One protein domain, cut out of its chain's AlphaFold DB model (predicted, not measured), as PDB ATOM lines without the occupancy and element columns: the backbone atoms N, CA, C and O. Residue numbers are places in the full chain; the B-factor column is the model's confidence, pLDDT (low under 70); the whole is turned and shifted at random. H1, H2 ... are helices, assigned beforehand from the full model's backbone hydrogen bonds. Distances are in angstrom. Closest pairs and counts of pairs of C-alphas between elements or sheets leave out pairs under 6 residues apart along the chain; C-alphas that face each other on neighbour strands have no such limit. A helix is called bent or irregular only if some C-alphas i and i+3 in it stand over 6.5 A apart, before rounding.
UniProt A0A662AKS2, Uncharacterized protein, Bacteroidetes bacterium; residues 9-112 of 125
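What this domain is: This is residues 9 to 112 of the 125 residues of an uncharacterized protein of Bacteroidetes bacterium (UniProt A0A662AKS2). A helical hairpin, H3 and H4, is crossed by the long helix H2, which packs on the middle of H4; H1 folds back over H2, so that H1 and H2 make a second, steeply crossed pair reaching away from the hairpin. H4 lies between H2 and H3, and the first turns of H3 are set off from the rest of it by a sharp kink. The printed part has 104 residues with four named helices, in the order H1, H2, H3, H4, and no named strand; the class is all helix. It is only just compact, close to loose, with a radius of gyration of the C-alphas of 15.4 A, and the C-alphas span 44 by 38 by 23 A.

Where its parts are: H3, the longest helix by residues, has 26 residues, 56 to 81, and measures 32.4 A from C-alpha 56 at (159.374, 115.633, 146.661) to C-alpha 81 at (172.807, 104.153, 119.451). It is irregular: C-alphas 60 and 63 are 9.6 A apart, where about 5 A is the distance in a regular helix, and it has a kink of 107 degrees near residue 63. H4 follows as residues 92 to 110, 27.3 A long, and ends with C-alpha 110 at (173.958, 109.218, 149.528). Before H3 in the chain comes H2, residues 31 to 53, 32.5 A from first to last C-alpha. H1 is residues 9 to 23, 20.6 A long, and begins with C-alpha 9 at (172.086, 122.329, 124.843).

How they stand to each other: H3 and H4 form a helical hairpin. They touch with 23 pairs of C-alphas within 8 A, the closest being those of Asp 70 and Asn 99, 5.5 A apart. Their lines stand at a shallow tilt of 27 degrees and they run opposite ways, with the line of the irregular H3 a rough one. H4 also touches H2, with residues 97 to 101 of H4 and residues 42 to 46 of H2 alone. The closest C-alphas there are those of Ile 46 and Gly 101, 6.4 A apart, and the two helices are about perpendicular at 73 degrees. H2 touches H1 with residues 37 to 45 of H2 alone. The closest C-alphas of that pair are those of Leu 12 and Ala 41, 4.7 A apart. H1 and H2 run opposite ways at a steep tilt of 47 degrees. H1 and H4 are close but not clearly touching: the closest C-alphas, those of Pro 9 and Glu 94, are 7.3 A apart, and the lines are about perpendicular at 80 degrees. H1 and H3 are apart, and so are H2 and H3, although these two follow each other in the chain. The helix packing is mostly crossed, but only just: of the three pairs that touch, 1 is at a shallow tilt. In H1, H2 and H4 each O i to N i+4 pair of the backbone is within hydrogen-bond range, and in H3 20 of 22 are.

The domain as a whole: The two C-alphas farthest apart, those of Lys 24 and Lys 60, are 44.2 A from each other, and the first and last printed C-alphas, of Pro 9 and Asp 112, are 29.0 A apart. The printed part has no cut; it runs from residue 9 to residue 112 of a full chain of 125 residues. The link from H2 to H3 is tight, with 2 residues, while those from H1 to H2, 7 residues, and from H3 to H4, 10 residues, are short; there is no long link. Residues 51 to 56, of which 51 to 53 belong to H2, stand free. The mean pLDDT of the printed part is 96.2, and no printed residue is under 70.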
ATOM      1  N   PRO A   9     171.468 121.454 125.838       94.44
ATOM      2  CA  PRO A   9     172.086 122.329 124.843       94.44
ATOM      3  C   PRO A   9     172.081 123.806 125.255       94.44
ATOM      4  O   PRO A   9     173.070 124.514 125.051       94.44
ATOM      5  N   THR A  10     171.001 124.273 125.887       94.38
ATOM      6  CA  THR A  10     170.919 125.633 126.433       94.38
ATOM      7  C   THR A  10     171.922 125.830 127.569       94.38
ATOM      8  O   THR A  10     172.668 126.811 127.550       94.38
ATOM      9  N   ALA A  11     171.992 124.897 128.524       96.19
ATOM     10  CA  ALA A  11     172.954 124.959 129.628       96.19
ATOM     11  C   ALA A  11     174.413 124.934 129.134       96.19
ATOM     12  O   ALA A  11     175.242 125.718 129.598       96.19
ATOM     13  N   LEU A  12     174.711 124.088 128.144       97.19
ATOM     14  CA  LEU A  12     176.027 123.966 127.524       97.19
ATOM     15  C   LEU A  12     176.442 125.263 126.834       97.19
ATOM     16  O   LEU A  12     177.551 125.744 127.049       97.19
ATOM     17  N   LYS A  13     175.538 125.888 126.076       96.25
ATOM     18  CA  LYS A  13     175.811 127.177 125.430       96.25
ATOM     19  C   LYS A  13     176.163 128.266 126.447       96.25
ATOM     20  O   LYS A  13     177.058 129.069 126.192       96.25
ATOM     21  N   ILE A  14     175.474 128.298 127.587       96.62
ATOM     22  CA  ILE A  14     175.750 129.259 128.665       96.62
ATOM     23  C   ILE A  14     177.131 128.988 129.273       96.62
ATOM     24  O   ILE A  14     177.951 129.904 129.350       96.62
ATOM     25  N   ALA A  15     177.421 127.731 129.621       97.44
ATOM     26  CA  ALA A  15     178.716 127.330 130.169       97.44
ATOM     27  C   ALA A  15     179.878 127.645 129.209       97.44
ATOM     28  O   ALA A  15     180.904 128.180 129.630       97.44
ATOM     29  N   GLU A  16     179.710 127.400 127.907       97.88
ATOM     30  CA  GLU A  16     180.707 127.746 126.892       97.88
ATOM     31  C   GLU A  16     180.967 129.253 126.804       97.88
ATOM     32  O   GLU A  16     182.119 129.667 126.677       97.88
ATOM     33  N   VAL A  17     179.917 130.082 126.831       97.44
ATOM     34  CA  VAL A  17     180.053 131.548 126.774       97.44
ATOM     35  C   VAL A  17     180.815 132.058 127.995       97.44
ATOM     36  O   VAL A  17     181.770 132.830 127.847       97.44
ATOM     37  N   ASP A  18     180.447 131.585 129.185       97.06
ATOM     38  CA  ASP A  18     181.111 131.958 130.432       97.06
ATOM     39  C   ASP A  18     182.572 131.504 130.452       97.06
ATOM     40  O   ASP A  18     183.463 132.278 130.823       97.06
ATOM     41  N   TRP A  19     182.844 130.278 130.003       98.19
ATOM     42  CA  TRP A  19     184.201 129.752 129.912       98.19
ATOM     43  C   TRP A  19     185.055 130.544 128.915       98.19
ATOM     44  O   TRP A  19     186.154 130.971 129.270       98.19
ATOM     45  N   LYS A  20     184.545 130.834 127.706       98.06
ATOM     46  CA  LYS A  20     185.250 131.636 126.680       98.06
ATOM     47  C   LYS A  20     185.625 133.020 127.211       98.06
ATOM     48  O   LYS A  20     186.736 133.497 126.972       98.06
ATOM     49  N   LYS A  21     184.729 133.656 127.974       97.19
ATOM     50  CA  LYS A  21     184.983 134.959 128.609       97.19
ATOM     51  C   LYS A  21     186.113 134.889 129.641       97.19
ATOM     52  O   LYS A  21     186.947 135.793 129.681       97.19
ATOM     53  N   LYS A  22     186.149 133.835 130.466       96.62
ATOM     54  CA  LYS A  22     187.170 133.638 131.512       96.62
ATOM     55  C   LYS A  22     188.532 133.254 130.928       96.62
ATOM     56  O   LYS A  22     189.544 133.838 131.304       96.62
ATOM     57  N   SER A  23     188.555 132.296 130.001       96.75
ATOM     58  CA  SER A  23     189.786 131.731 129.436       96.75
ATOM     59  C   SER A  23     190.402 132.591 128.331       96.75
ATOM     60  O   SER A  23     191.589 132.447 128.040       96.75
ATOM     61  N   LYS A  24     189.608 133.477 127.704       96.56
ATOM     62  CA  LYS A  24     189.958 134.232 126.487       96.56
ATOM     63  C   LYS A  24     190.327 133.328 125.297       96.56
ATOM     64  O   LYS A  24     191.023 133.761 124.382       96.56
ATOM     65  N   LYS A  25     189.862 132.074 125.298       96.62
ATOM     66  CA  LYS A  25     190.056 131.092 124.219       96.62
ATOM     67  C   LYS A  25     188.753 130.879 123.452       96.62
ATOM     68  O   LYS A  25     187.669 131.015 124.008       96.62
ATOM     69  N   SER A  26     188.849 130.492 122.180       95.50
ATOM     70  CA  SER A  26     187.675 130.195 121.343       95.50
ATOM     71  C   SER A  26     187.113 128.782 121.541       95.50
ATOM     72  O   SER A  26     185.933 128.562 121.275       95.50
ATOM     73  N   LYS A  27     187.929 127.829 122.005       97.00
ATOM     74  CA  LYS A  27     187.552 126.433 122.284       97.00
ATOM     75  C   LYS A  27     188.494 125.813 123.327       97.00
ATOM     76  O   LYS A  27     189.626 126.299 123.435       97.00
ATOM     77  N   PRO A  28     188.073 124.766 124.064       97.75
ATOM     78  CA  PRO A  28     188.971 124.037 124.954       97.75
ATOM     79  C   PRO A  28     190.119 123.401 124.162       97.75
ATOM     80  O   PRO A  28     189.960 122.975 123.016       97.75
ATOM     81  N   THR A  29     191.293 123.373 124.782       98.06
ATOM     82  CA  THR A  29     192.563 122.903 124.200       98.06
ATOM     83  C   THR A  29     193.134 121.689 124.921       98.06
ATOM     84  O   THR A  29     194.043 121.042 124.410       98.06
ATOM     85  N   ASN A  30     192.591 121.363 126.090       98.38
ATOM     86  CA  ASN A  30     192.930 120.176 126.857       98.38
ATOM     87  C   ASN A  30     191.666 119.563 127.481       98.38
ATOM     88  O   ASN A  30     190.580 120.148 127.457       98.38
ATOM     89  N   PHE A  31     191.821 118.357 128.021       97.88
ATOM     90  CA  PHE A  31     190.725 117.589 128.604       97.88
ATOM     91  C   PHE A  31     190.119 118.263 129.843       97.88
ATOM     92  O   PHE A  31     188.908 118.202 130.039       97.88
ATOM     93  N   GLN A  32     190.941 118.933 130.655       98.44
ATOM     94  CA  GLN A  32     190.505 119.639 131.859       98.44
ATOM     95  C   GLN A  32     189.534 120.766 131.504       98.44
ATOM     96  O   GLN A  32     188.454 120.837 132.076       98.44
ATOM     97  N   GLU A  33     189.876 121.579 130.505       98.38
ATOM     98  CA  GLU A  33     189.028 122.662 130.003       98.38
ATOM     99  C   GLU A  33     187.714 122.134 129.418       98.38
ATOM    100  O   GLU A  33     186.652 122.690 129.677       98.38
ATOM    101  N   ALA A  34     187.766 121.044 128.647       98.31
ATOM    102  CA  ALA A  34     186.558 120.433 128.094       98.31
ATOM    103  C   ALA A  34     185.646 119.874 129.201       98.31
ATOM    104  O   ALA A  34     184.433 120.075 129.173       98.31
ATOM    105  N   THR A  35     186.235 119.211 130.198       98.19
ATOM    106  CA  THR A  35     185.507 118.648 131.342       98.19
ATOM    107  C   THR A  35     184.894 119.749 132.201       98.19
ATOM    108  O   THR A  35     183.739 119.632 132.596       98.19
ATOM    109  N   GLU A  36     185.624 120.842 132.439       98.19
ATOM    110  CA  GLU A  36     185.134 122.008 133.180       98.19
ATOM    111  C   GLU A  36     183.852 122.571 132.554       98.19
ATOM    112  O   GLU A  36     182.859 122.742 133.258       98.19
ATOM    113  N   ILE A  37     183.835 122.770 131.230       98.38
ATOM    114  CA  ILE A  37     182.652 123.261 130.502       98.38
ATOM    115  C   ILE A  37     181.457 122.317 130.698       98.38
ATOM    116  O   ILE A  37     180.351 122.772 131.000       98.38
ATOM    117  N   MET A  38     181.670 121.004 130.558       98.19
ATOM    118  CA  MET A  38     180.603 120.007 130.713       98.19
ATOM    119  C   MET A  38     180.075 119.958 132.152       98.19
ATOM    120  O   MET A  38     178.863 119.928 132.365       98.19
ATOM    121  N   CYS A  39     180.960 120.001 133.149       97.94
ATOM    122  CA  CYS A  39     180.577 120.039 134.560       97.94
ATOM    123  C   CYS A  39     179.820 121.327 134.916       97.94
ATOM    124  O   CYS A  39     178.837 121.269 135.658       97.94
ATOM    125  N   ASP A  40     180.224 122.475 134.370       97.69
ATOM    126  CA  ASP A  40     179.513 123.740 134.553       97.69
ATOM    127  C   ASP A  40     178.111 123.699 133.928       97.69
ATOM    128  O   ASP A  40     177.144 124.113 134.571       97.69
ATOM    129  N   ALA A  41     177.969 123.126 132.730       97.69
ATOM    130  CA  ALA A  41     176.669 122.914 132.092       97.69
ATOM    131  C   ALA A  41     175.761 121.992 132.928       97.69
ATOM    132  O   ALA A  41     174.596 122.312 133.175       97.69
ATOM    133  N   MET A  42     176.304 120.878 133.431       97.69
ATOM    134  CA  MET A  42     175.575 119.949 134.301       97.69
ATOM    135  C   MET A  42     175.134 120.606 135.609       97.69
ATOM    136  O   MET A  42     173.993 120.425 136.040       97.69
ATOM    137  N   LYS A  43     176.001 121.419 136.223       96.25
ATOM    138  CA  LYS A  43     175.667 122.205 137.416       96.25
ATOM    139  C   LYS A  43     174.482 123.137 137.149       96.25
ATOM    140  O   LYS A  43     173.538 123.142 137.938       96.25
ATOM    141  N   LEU A  44     174.502 123.889 136.044       95.94
ATOM    142  CA  LEU A  44     173.393 124.773 135.658       95.94
ATOM    143  C   LEU A  44     172.083 123.992 135.494       95.94
ATOM    144  O   LEU A  44     171.059 124.372 136.066       95.94
ATOM    145  N   MET A  45     172.126 122.871 134.770       95.00
ATOM    146  CA  MET A  45     170.947 122.041 134.540       95.00
ATOM    147  C   MET A  45     170.368 121.482 135.842       95.00
ATOM    148  O   MET A  45     169.164 121.597 136.067       95.00
ATOM    149  N   ILE A  46     171.189 120.873 136.700       94.44
ATOM    150  CA  ILE A  46     170.704 120.220 137.924       94.44
ATOM    151  C   ILE A  46     170.099 121.248 138.881       94.44
ATOM    152  O   ILE A  46     169.039 120.991 139.452       94.44
ATOM    153  N   ILE A  47     170.715 122.428 139.011       94.75
ATOM    154  CA  ILE A  47     170.172 123.524 139.825       94.75
ATOM    155  C   ILE A  47     168.821 123.991 139.262       94.75
ATOM    156  O   ILE A  47     167.853 124.096 140.016       94.75
ATOM    157  N   SER A  48     168.725 124.221 137.947       93.00
ATOM    158  CA  SER A  48     167.474 124.631 137.291       93.00
ATOM    159  C   SER A  48     166.367 123.578 137.446       93.00
ATOM    160  O   SER A  48     165.256 123.918 137.859       93.00
ATOM    161  N   LYS A  49     166.664 122.293 137.205       91.62
ATOM    162  CA  LYS A  49     165.705 121.187 137.365       91.62
ATOM    163  C   LYS A  49     165.258 121.039 138.829       91.62
ATOM    164  O   LYS A  49     164.061 120.899 139.076       91.62
ATOM    165  N   ASN A  50     166.173 121.123 139.801       92.50
ATOM    166  CA  ASN A  50     165.827 121.045 141.229       92.50
ATOM    167  C   ASN A  50     164.917 122.203 141.664       92.50
ATOM    168  O   ASN A  50     163.945 121.982 142.384       92.50
ATOM    169  N   HIS A  51     165.193 123.413 141.173       90.88
ATOM    170  CA  HIS A  51     164.343 124.578 141.393       90.88
ATOM    171  C   HIS A  51     162.945 124.400 140.772       90.88
ATOM    172  O   HIS A  51     161.944 124.622 141.445       90.88
ATOM    173  N   LYS A  52     162.868 123.980 139.500       88.81
ATOM    174  CA  LYS A  52     161.608 123.839 138.747       88.81
ATOM    175  C   LYS A  52     160.684 122.754 139.289       88.81
ATOM    176  O   LYS A  52     159.494 122.991 139.467       88.81
ATOM    177  N   TYR A  53     161.213 121.549 139.491       87.50
ATOM    178  CA  TYR A  53     160.400 120.377 139.826       87.50
ATOM    179  C   TYR A  53     160.273 120.148 141.336       87.50
ATOM    180  O   TYR A  53     159.451 119.340 141.775       87.50
ATOM    181  N   GLY A  54     161.089 120.834 142.137       87.50
ATOM    182  CA  GLY A  54     161.197 120.589 143.566       87.50
ATOM    183  C   GLY A  54     161.802 119.219 143.887       87.50
ATOM    184  O   GLY A  54     162.359 118.515 143.043       87.50
ATOM    185  N   LYS A  55     161.709 118.826 145.160       91.75
ATOM    186  CA  LYS A  55     162.453 117.672 145.702       91.75
ATOM    187  C   LYS A  55     161.598 116.447 145.995       91.75
ATOM    188  O   LYS A  55     162.140 115.356 146.141       91.75
ATOM    189  N   ASN A  56     160.279 116.616 146.066       91.50
ATOM    190  CA  ASN A  56     159.374 115.633 146.661       91.50
ATOM    191  C   ASN A  56     159.445 114.261 145.983       91.50
ATOM    192  O   ASN A  56     159.522 113.254 146.676       91.50
ATOM    193  N   ASN A  57     159.478 114.206 144.649       91.50
ATOM    194  CA  ASN A  57     159.524 112.930 143.926       91.50
ATOM    195  C   ASN A  57     160.823 112.164 144.195       91.50
ATOM    196  O   ASN A  57     160.791 110.975 144.497       91.50
ATOM    197  N   ILE A  58     161.959 112.854 144.126       95.50
ATOM    198  CA  ILE A  58     163.267 112.234 144.339       95.50
ATOM    199  C   ILE A  58     163.420 111.795 145.799       95.50
ATOM    200  O   ILE A  58     163.840 110.672 146.048       95.50
ATOM    201  N   LEU A  59     163.007 112.623 146.764       95.56
ATOM    202  CA  LEU A  59     163.060 112.262 148.185       95.56
ATOM    203  C   LEU A  59     162.099 111.121 148.546       95.56
ATOM    204  O   LEU A  59     162.423 110.309 149.404       95.56
ATOM    205  N   LYS A  60     160.936 111.037 147.890       96.56
ATOM    206  CA  LYS A  60     159.955 109.968 148.120       96.56
ATOM    207  C   LYS A  60     160.468 108.598 147.674       96.56
ATOM    208  O   LYS A  60     160.225 107.618 148.368       96.56
ATOM    209  N   PHE A  61     161.112 108.523 146.509       97.06
ATOM    210  CA  PHE A  61     161.526 107.246 145.912       97.06
ATOM    211  C   PHE A  61     163.009 106.909 146.121       97.06
ATOM    212  O   PHE A  61     163.408 105.762 145.916       97.06
ATOM    213  N   GLY A  62     163.828 107.883 146.522       97.12
ATOM    214  CA  GLY A  62     165.247 107.699 146.812       97.12
ATOM    215  C   GLY A  62     166.017 107.042 145.663       97.12
ATOM    216  O   GLY A  62     165.721 107.258 144.486       97.12
ATOM    217  N   GLN A  63     166.991 106.200 146.017       97.75
ATOM    218  CA  GLN A  63     167.861 105.509 145.057       97.75
ATOM    219  C   GLN A  63     167.088 104.611 144.077       97.75
ATOM    220  O   GLN A  63     167.444 104.531 142.906       97.75
ATOM    221  N   GLN A  64     165.995 103.976 144.517       97.88
ATOM    222  CA  GLN A  64     165.178 103.116 143.651       97.88
ATOM    223  C   GLN A  64     164.506 103.918 142.531       97.88
ATOM    224  O   GLN A  64     164.493 103.491 141.378       97.88
ATOM    225  N   GLY A  65     163.982 105.104 142.854       97.38
ATOM    226  CA  GLY A  65     163.396 105.996 141.854       97.38
ATOM    227  C   GLY A  65     164.423 106.517 140.850       97.38
ATOM    228  O   GLY A  65     164.098 106.651 139.671       97.38
ATOM    229  N   ILE A  66     165.651 106.784 141.304       97.56
ATOM    230  CA  ILE A  66     166.754 107.166 140.416       97.56
ATOM    231  C   ILE A  66     167.108 106.016 139.477       97.56
ATOM    232  O   ILE A  66     167.112 106.232 138.272       97.56
ATOM    233  N   PHE A  67     167.312 104.805 140.004       98.12
ATOM    234  CA  PHE A  67     167.640 103.625 139.200       98.12
ATOM    235  C   PHE A  67     166.640 103.402 138.058       98.12
ATOM    236  O   PHE A  67     167.044 103.226 136.912       98.12
ATOM    237  N   MET A  68     165.338 103.476 138.351       98.06
ATOM    238  CA  MET A  68     164.300 103.308 137.326       98.06
ATOM    239  C   MET A  68     164.356 104.403 136.254       98.06
ATOM    240  O   MET A  68     164.271 104.105 135.067       98.06
ATOM    241  N   ARG A  69     164.545 105.666 136.653       96.44
ATOM    242  CA  ARG A  69     164.638 106.793 135.711       96.44
ATOM    243  C   ARG A  69     165.910 106.761 134.872       96.44
ATOM    244  O   ARG A  69     165.870 107.133 133.702       96.44
ATOM    245  N   ASP A  70     167.020 106.327 135.457       97.69
ATOM    246  CA  ASP A  70     168.257 106.101 134.716       97.69
ATOM    247  C   ASP A  70     168.059 105.005 133.674       97.69
ATOM    248  O   ASP A  70     168.459 105.179 132.522       97.69
ATOM    249  N   TRP A  71     167.374 103.921 134.044       98.25
ATOM    250  CA  TRP A  71     167.058 102.832 133.127       98.25
ATOM    251  C   TRP A  71     166.183 103.281 131.950       98.25
ATOM    252  O   TRP A  71     166.494 102.944 130.809       98.25
ATOM    253  N   ASP A  72     165.167 104.120 132.183       97.25
ATOM    254  CA  ASP A  72     164.351 104.702 131.102       97.25
ATOM    255  C   ASP A  72     165.222 105.439 130.065       97.25
ATOM    256  O   ASP A  72     165.000 105.351 128.851       97.25
ATOM    257  N   LYS A  73     166.250 106.155 130.536       97.06
ATOM    258  CA  LYS A  73     167.186 106.895 129.680       97.06
ATOM    259  C   LYS A  73     168.200 105.969 128.998       97.06
ATOM    260  O   LYS A  73     168.485 106.180 127.821       97.06
ATOM    261  N   ILE A  74     168.634 104.882 129.644       98.06
ATOM    262  CA  ILE A  74     169.416 103.814 128.993       98.06
ATOM    263  C   ILE A  74     168.626 103.174 127.845       98.06
ATOM    264  O   ILE A  74     169.166 103.034 126.748       98.06
ATOM    265  N   CYS A  75     167.344 102.853 128.042       97.81
ATOM    266  CA  CYS A  75     166.496 102.339 126.963       97.81
ATOM    267  C   CYS A  75     166.403 103.336 125.797       97.81
ATOM    268  O   CYS A  75     166.496 102.943 124.637       97.81
ATOM    269  N   ARG A  76     166.293 104.640 126.080       97.38
ATOM    270  CA  ARG A  76     166.320 105.682 125.040       97.38
ATOM    271  C   ARG A  76     167.660 105.731 124.293       97.38
ATOM    272  O   ARG A  76     167.668 105.872 123.070       97.38
ATOM    273  N   LEU A  77     168.785 105.586 124.996       97.94
ATOM    274  CA  LEU A  77     170.105 105.481 124.366       97.94
ATOM    275  C   LEU A  77     170.214 104.234 123.486       97.94
ATOM    276  O   LEU A  77     170.793 104.322 122.407       97.94
ATOM    277  N   GLU A  78     169.640 103.101 123.890       98.19
ATOM    278  CA  GLU A  78     169.600 101.887 123.067       98.19
ATOM    279  C   GLU A  78     168.863 102.135 121.740       98.19
ATOM    280  O   GLU A  78     169.370 101.779 120.673       98.19
ATOM    281  N   GLU A  79     167.707 102.806 121.785       97.94
ATOM    282  CA  GLU A  79     166.956 103.179 120.579       97.94
ATOM    283  C   GLU A  79     167.791 104.051 119.623       97.94
ATOM    284  O   GLU A  79     167.776 103.824 118.413       97.94
ATOM    285  N   GLY A  80     168.553 105.013 120.151       96.94
ATOM    286  CA  GLY A  80     169.373 105.913 119.334       96.94
ATOM    287  C   GLY A  80     170.687 105.298 118.839       96.94
ATOM    288  O   GLY A  80     171.018 105.408 117.663       96.94
ATOM    289  N   ILE A  81     171.445 104.644 119.724       97.56
ATOM    290  CA  ILE A  81     172.807 104.153 119.451       97.56
ATOM    291  C   ILE A  81     172.779 102.800 118.743       97.56
ATOM    292  O   ILE A  81     173.492 102.607 117.761       97.56
ATOM    293  N   ILE A  82     171.985 101.852 119.248       97.31
ATOM    294  CA  ILE A  82     171.987 100.470 118.751       97.31
ATOM    295  C   ILE A  82     171.015 100.321 117.586       97.31
ATOM    296  O   ILE A  82     171.341  99.696 116.580       97.31
ATOM    297  N   LYS A  83     169.819 100.905 117.711       96.69
ATOM    298  CA  LYS A  83     168.759 100.776 116.698       96.69
ATOM    299  C   LYS A  83     168.785 101.899 115.659       96.69
ATOM    300  O   LYS A  83     168.020 101.834 114.700       96.69
ATOM    301  N   GLY A  84     169.654 102.900 115.828       96.00
ATOM    302  CA  GLY A  84     169.848 103.991 114.869       96.00
ATOM    303  C   GLY A  84     168.614 104.874 114.676       96.00
ATOM    304  O   GLY A  84     168.453 105.462 113.606       96.00
ATOM    305  N   LYS A  85     167.708 104.934 115.660       96.38
ATOM    306  CA  LYS A  85     166.497 105.751 115.563       96.38
ATOM    307  C   LYS A  85     166.806 107.220 115.820       96.38
ATOM    308  O   LYS A  85     167.608 107.557 116.689       96.38
ATOM    309  N   ASP A  86     166.100 108.090 115.106       94.38
ATOM    310  CA  ASP A  86     166.061 109.508 115.444       94.38
ATOM    311  C   ASP A  86     165.279 109.700 116.750       94.38
ATOM    312  O   ASP A  86     164.119 109.299 116.867       94.38
ATOM    313  N   LEU A  87     165.941 110.285 117.746       94.25
ATOM    314  CA  LEU A  87     165.365 110.558 119.059       94.25
ATOM    315  C   LEU A  87     164.615 111.905 119.100       94.25
ATOM    316  O   LEU A  87     164.012 112.234 120.120       94.25
ATOM    317  N   GLY A  88     164.611 112.687 118.017       90.88
ATOM    318  CA  GLY A  88     163.910 113.970 117.952       90.88
ATOM    319  C   GLY A  88     164.514 115.023 118.887       90.88
ATOM    320  O   GLY A  88     165.732 115.127 119.021       90.88
ATOM    321  N   GLU A  89     163.660 115.824 119.534       81.94
ATOM    322  CA  GLU A  89     164.089 116.972 120.353       81.94
ATOM    323  C   GLU A  89     164.957 116.573 121.561       81.94
ATOM    324  O   GLU A  89     165.927 117.255 121.884       81.94
ATOM    325  N   GLU A  90     164.667 115.428 122.189       84.81
ATOM    326  CA  GLU A  90     165.515 114.823 123.224       84.81
ATOM    327  C   GLU A  90     166.538 113.873 122.574       84.81
ATOM    328  O   GLU A  90     166.407 112.644 122.617       84.81
ATOM    329  N   GLY A  91     167.551 114.458 121.935       94.25
ATOM    330  CA  GLY A  91     168.632 113.728 121.273       94.25
ATOM    331  C   GLY A  91     169.564 112.960 122.226       94.25
ATOM    332  O   GLY A  91     169.405 112.955 123.450       94.25
ATOM    333  N   LEU A  92     170.610 112.344 121.660       96.00
ATOM    334  CA  LEU A  92     171.611 111.586 122.427       96.00
ATOM    335  C   LEU A  92     172.281 112.427 123.520       96.00
ATOM    336  O   LEU A  92     172.462 111.948 124.635       96.00
ATOM    337  N   MET A  93     172.634 113.678 123.213       94.56
ATOM    338  CA  MET A  93     173.319 114.557 124.163       94.56
ATOM    339  C   MET A  93     172.445 114.878 125.386       94.56
ATOM    340  O   MET A  93     172.933 114.804 126.510       94.56
ATOM    341  N   GLU A  94     171.158 115.187 125.182       95.94
ATOM    342  CA  GLU A  94     170.214 115.408 126.290       95.94
ATOM    343  C   GLU A  94     170.069 114.139 127.132       95.94
ATOM    344  O   GLU A  94     170.124 114.193 128.357       95.94
ATOM    345  N   THR A  95     169.956 112.984 126.472       96.94
ATOM    346  CA  THR A  95     169.759 111.699 127.150       96.94
ATOM    347  C   THR A  95     170.963 111.322 128.021       96.94
ATOM    348  O   THR A  95     170.790 110.939 129.178       96.94
ATOM    349  N   TRP A  96     172.191 111.499 127.519       97.50
ATOM    350  CA  TRP A  96     173.405 111.308 128.320       97.50
ATOM    351  C   TRP A  96     173.488 112.279 129.498       97.50
ATOM    352  O   TRP A  96     173.893 111.886 130.593       97.50
ATOM    353  N   ALA A  97     173.096 113.538 129.291       97.25
ATOM    354  CA  ALA A  97     173.091 114.535 130.350       97.25
ATOM    355  C   ALA A  97     172.047 114.219 131.434       97.25
ATOM    356  O   ALA A  97     172.339 114.378 132.618       97.25
ATOM    357  N   ASP A  98     170.872 113.702 131.066       96.38
ATOM    358  CA  ASP A  98     169.892 113.191 132.027       96.38
ATOM    359  C   ASP A  98     170.480 112.062 132.882       96.38
ATOM    360  O   ASP A  98     170.386 112.133 134.108       96.38
ATOM    361  N   ASN A  99     171.143 111.072 132.268       97.69
ATOM    362  CA  ASN A  99     171.789 109.987 133.015       97.69
ATOM    363  C   ASN A  99     172.886 110.498 133.962       97.69
ATOM    364  O   ASN A  99     172.925 110.143 135.141       97.69
ATOM    365  N   ALA A 100     173.757 111.388 133.479       98.00
ATOM    366  CA  ALA A 100     174.780 112.014 134.317       98.00
ATOM    367  C   ALA A 100     174.155 112.811 135.479       98.00
ATOM    368  O   ALA A 100     174.658 112.785 136.606       98.00
ATOM    369  N   GLY A 101     173.040 113.498 135.222       97.19
ATOM    370  CA  GLY A 101     172.293 114.254 136.220       97.19
ATOM    371  C   GLY A 101     171.681 113.364 137.295       97.19
ATOM    372  O   GLY A 101     171.824 113.656 138.483       97.19
ATOM    373  N   TYR A 102     171.050 112.260 136.902       97.81
ATOM    374  CA  TYR A 102     170.495 111.275 137.827       97.81
ATOM    375  C   TYR A 102     171.574 110.596 138.668       97.81
ATOM    376  O   TYR A 102     171.424 110.527 139.889       97.81
ATOM    377  N   SER A 103     172.702 110.222 138.063       98.12
ATOM    378  CA  SER A 103     173.862 109.700 138.793       98.12
ATOM    379  C   SER A 103     174.389 110.700 139.834       98.12
ATOM    380  O   SER A 103     174.625 110.333 140.987       98.12
ATOM    381  N   LEU A 104     174.499 111.990 139.492       98.00
ATOM    382  CA  LEU A 104     174.892 113.019 140.463       98.00
ATOM    383  C   LEU A 104     173.839 113.197 141.571       98.00
ATOM    384  O   LEU A 104     174.190 113.348 142.741       98.00
ATOM    385  N   VAL A 105     172.547 113.134 141.245       97.56
ATOM    386  CA  VAL A 105     171.473 113.178 142.249       97.56
ATOM    387  C   VAL A 105     171.532 111.972 143.194       97.56
ATOM    388  O   VAL A 105     171.380 112.163 144.401       97.56
ATOM    389  N   ALA A 106     171.818 110.765 142.698       98.25
ATOM    390  CA  ALA A 106     172.044 109.584 143.537       98.25
ATOM    391  C   ALA A 106     173.200 109.798 144.525       98.25
ATOM    392  O   ALA A 106     173.063 109.493 145.711       98.25
ATOM    393  N   MET A 107     174.308 110.398 144.077       98.50
ATOM    394  CA  MET A 107     175.427 110.752 144.958       98.50
ATOM    395  C   MET A 107     175.023 111.798 146.010       98.50
ATOM    396  O   MET A 107     175.413 111.695 147.171       98.50
ATOM    397  N   LEU A 108     174.215 112.797 145.638       97.88
ATOM    398  CA  LEU A 108     173.706 113.801 146.580       97.88
ATOM    399  C   LEU A 108     172.731 113.209 147.607       97.88
ATOM    400  O   LEU A 108     172.688 113.696 148.736       97.88
ATOM    401  N   LEU A 109     171.955 112.188 147.236       97.75
ATOM    402  CA  LEU A 109     171.114 111.435 148.170       97.75
ATOM    403  C   LEU A 109     171.968 110.638 149.159       97.75
ATOM    404  O   LEU A 109     171.707 110.707 150.355       97.75
ATOM    405  N   GLU A 110     173.015 109.964 148.681       98.12
ATOM    406  CA  GLU A 110     173.958 109.218 149.528       98.12
ATOM    407  C   GLU A 110     174.653 110.126 150.552       98.12
ATOM    408  O   GLU A 110     174.881 109.755 151.702       98.12
ATOM    409  N   LYS A 111     174.954 111.366 150.154       98.12
ATOM    410  CA  LYS A 111     175.514 112.392 151.041       98.12
ATOM    411  C   LYS A 111     174.474 113.100 151.914       98.12
ATOM    412  O   LYS A 111     174.870 113.952 152.704       98.12
ATOM    413  N   ASP A 112     173.183 112.795 151.764       96.81
ATOM    414  CA  ASP A 112     172.070 113.488 152.428       96.81
ATOM    415  C   ASP A 112     172.031 115.009 152.123       96.81
ATOM    416  O   ASP A 112     171.505 115.832 152.875       96.81
TER     417      ASP A 112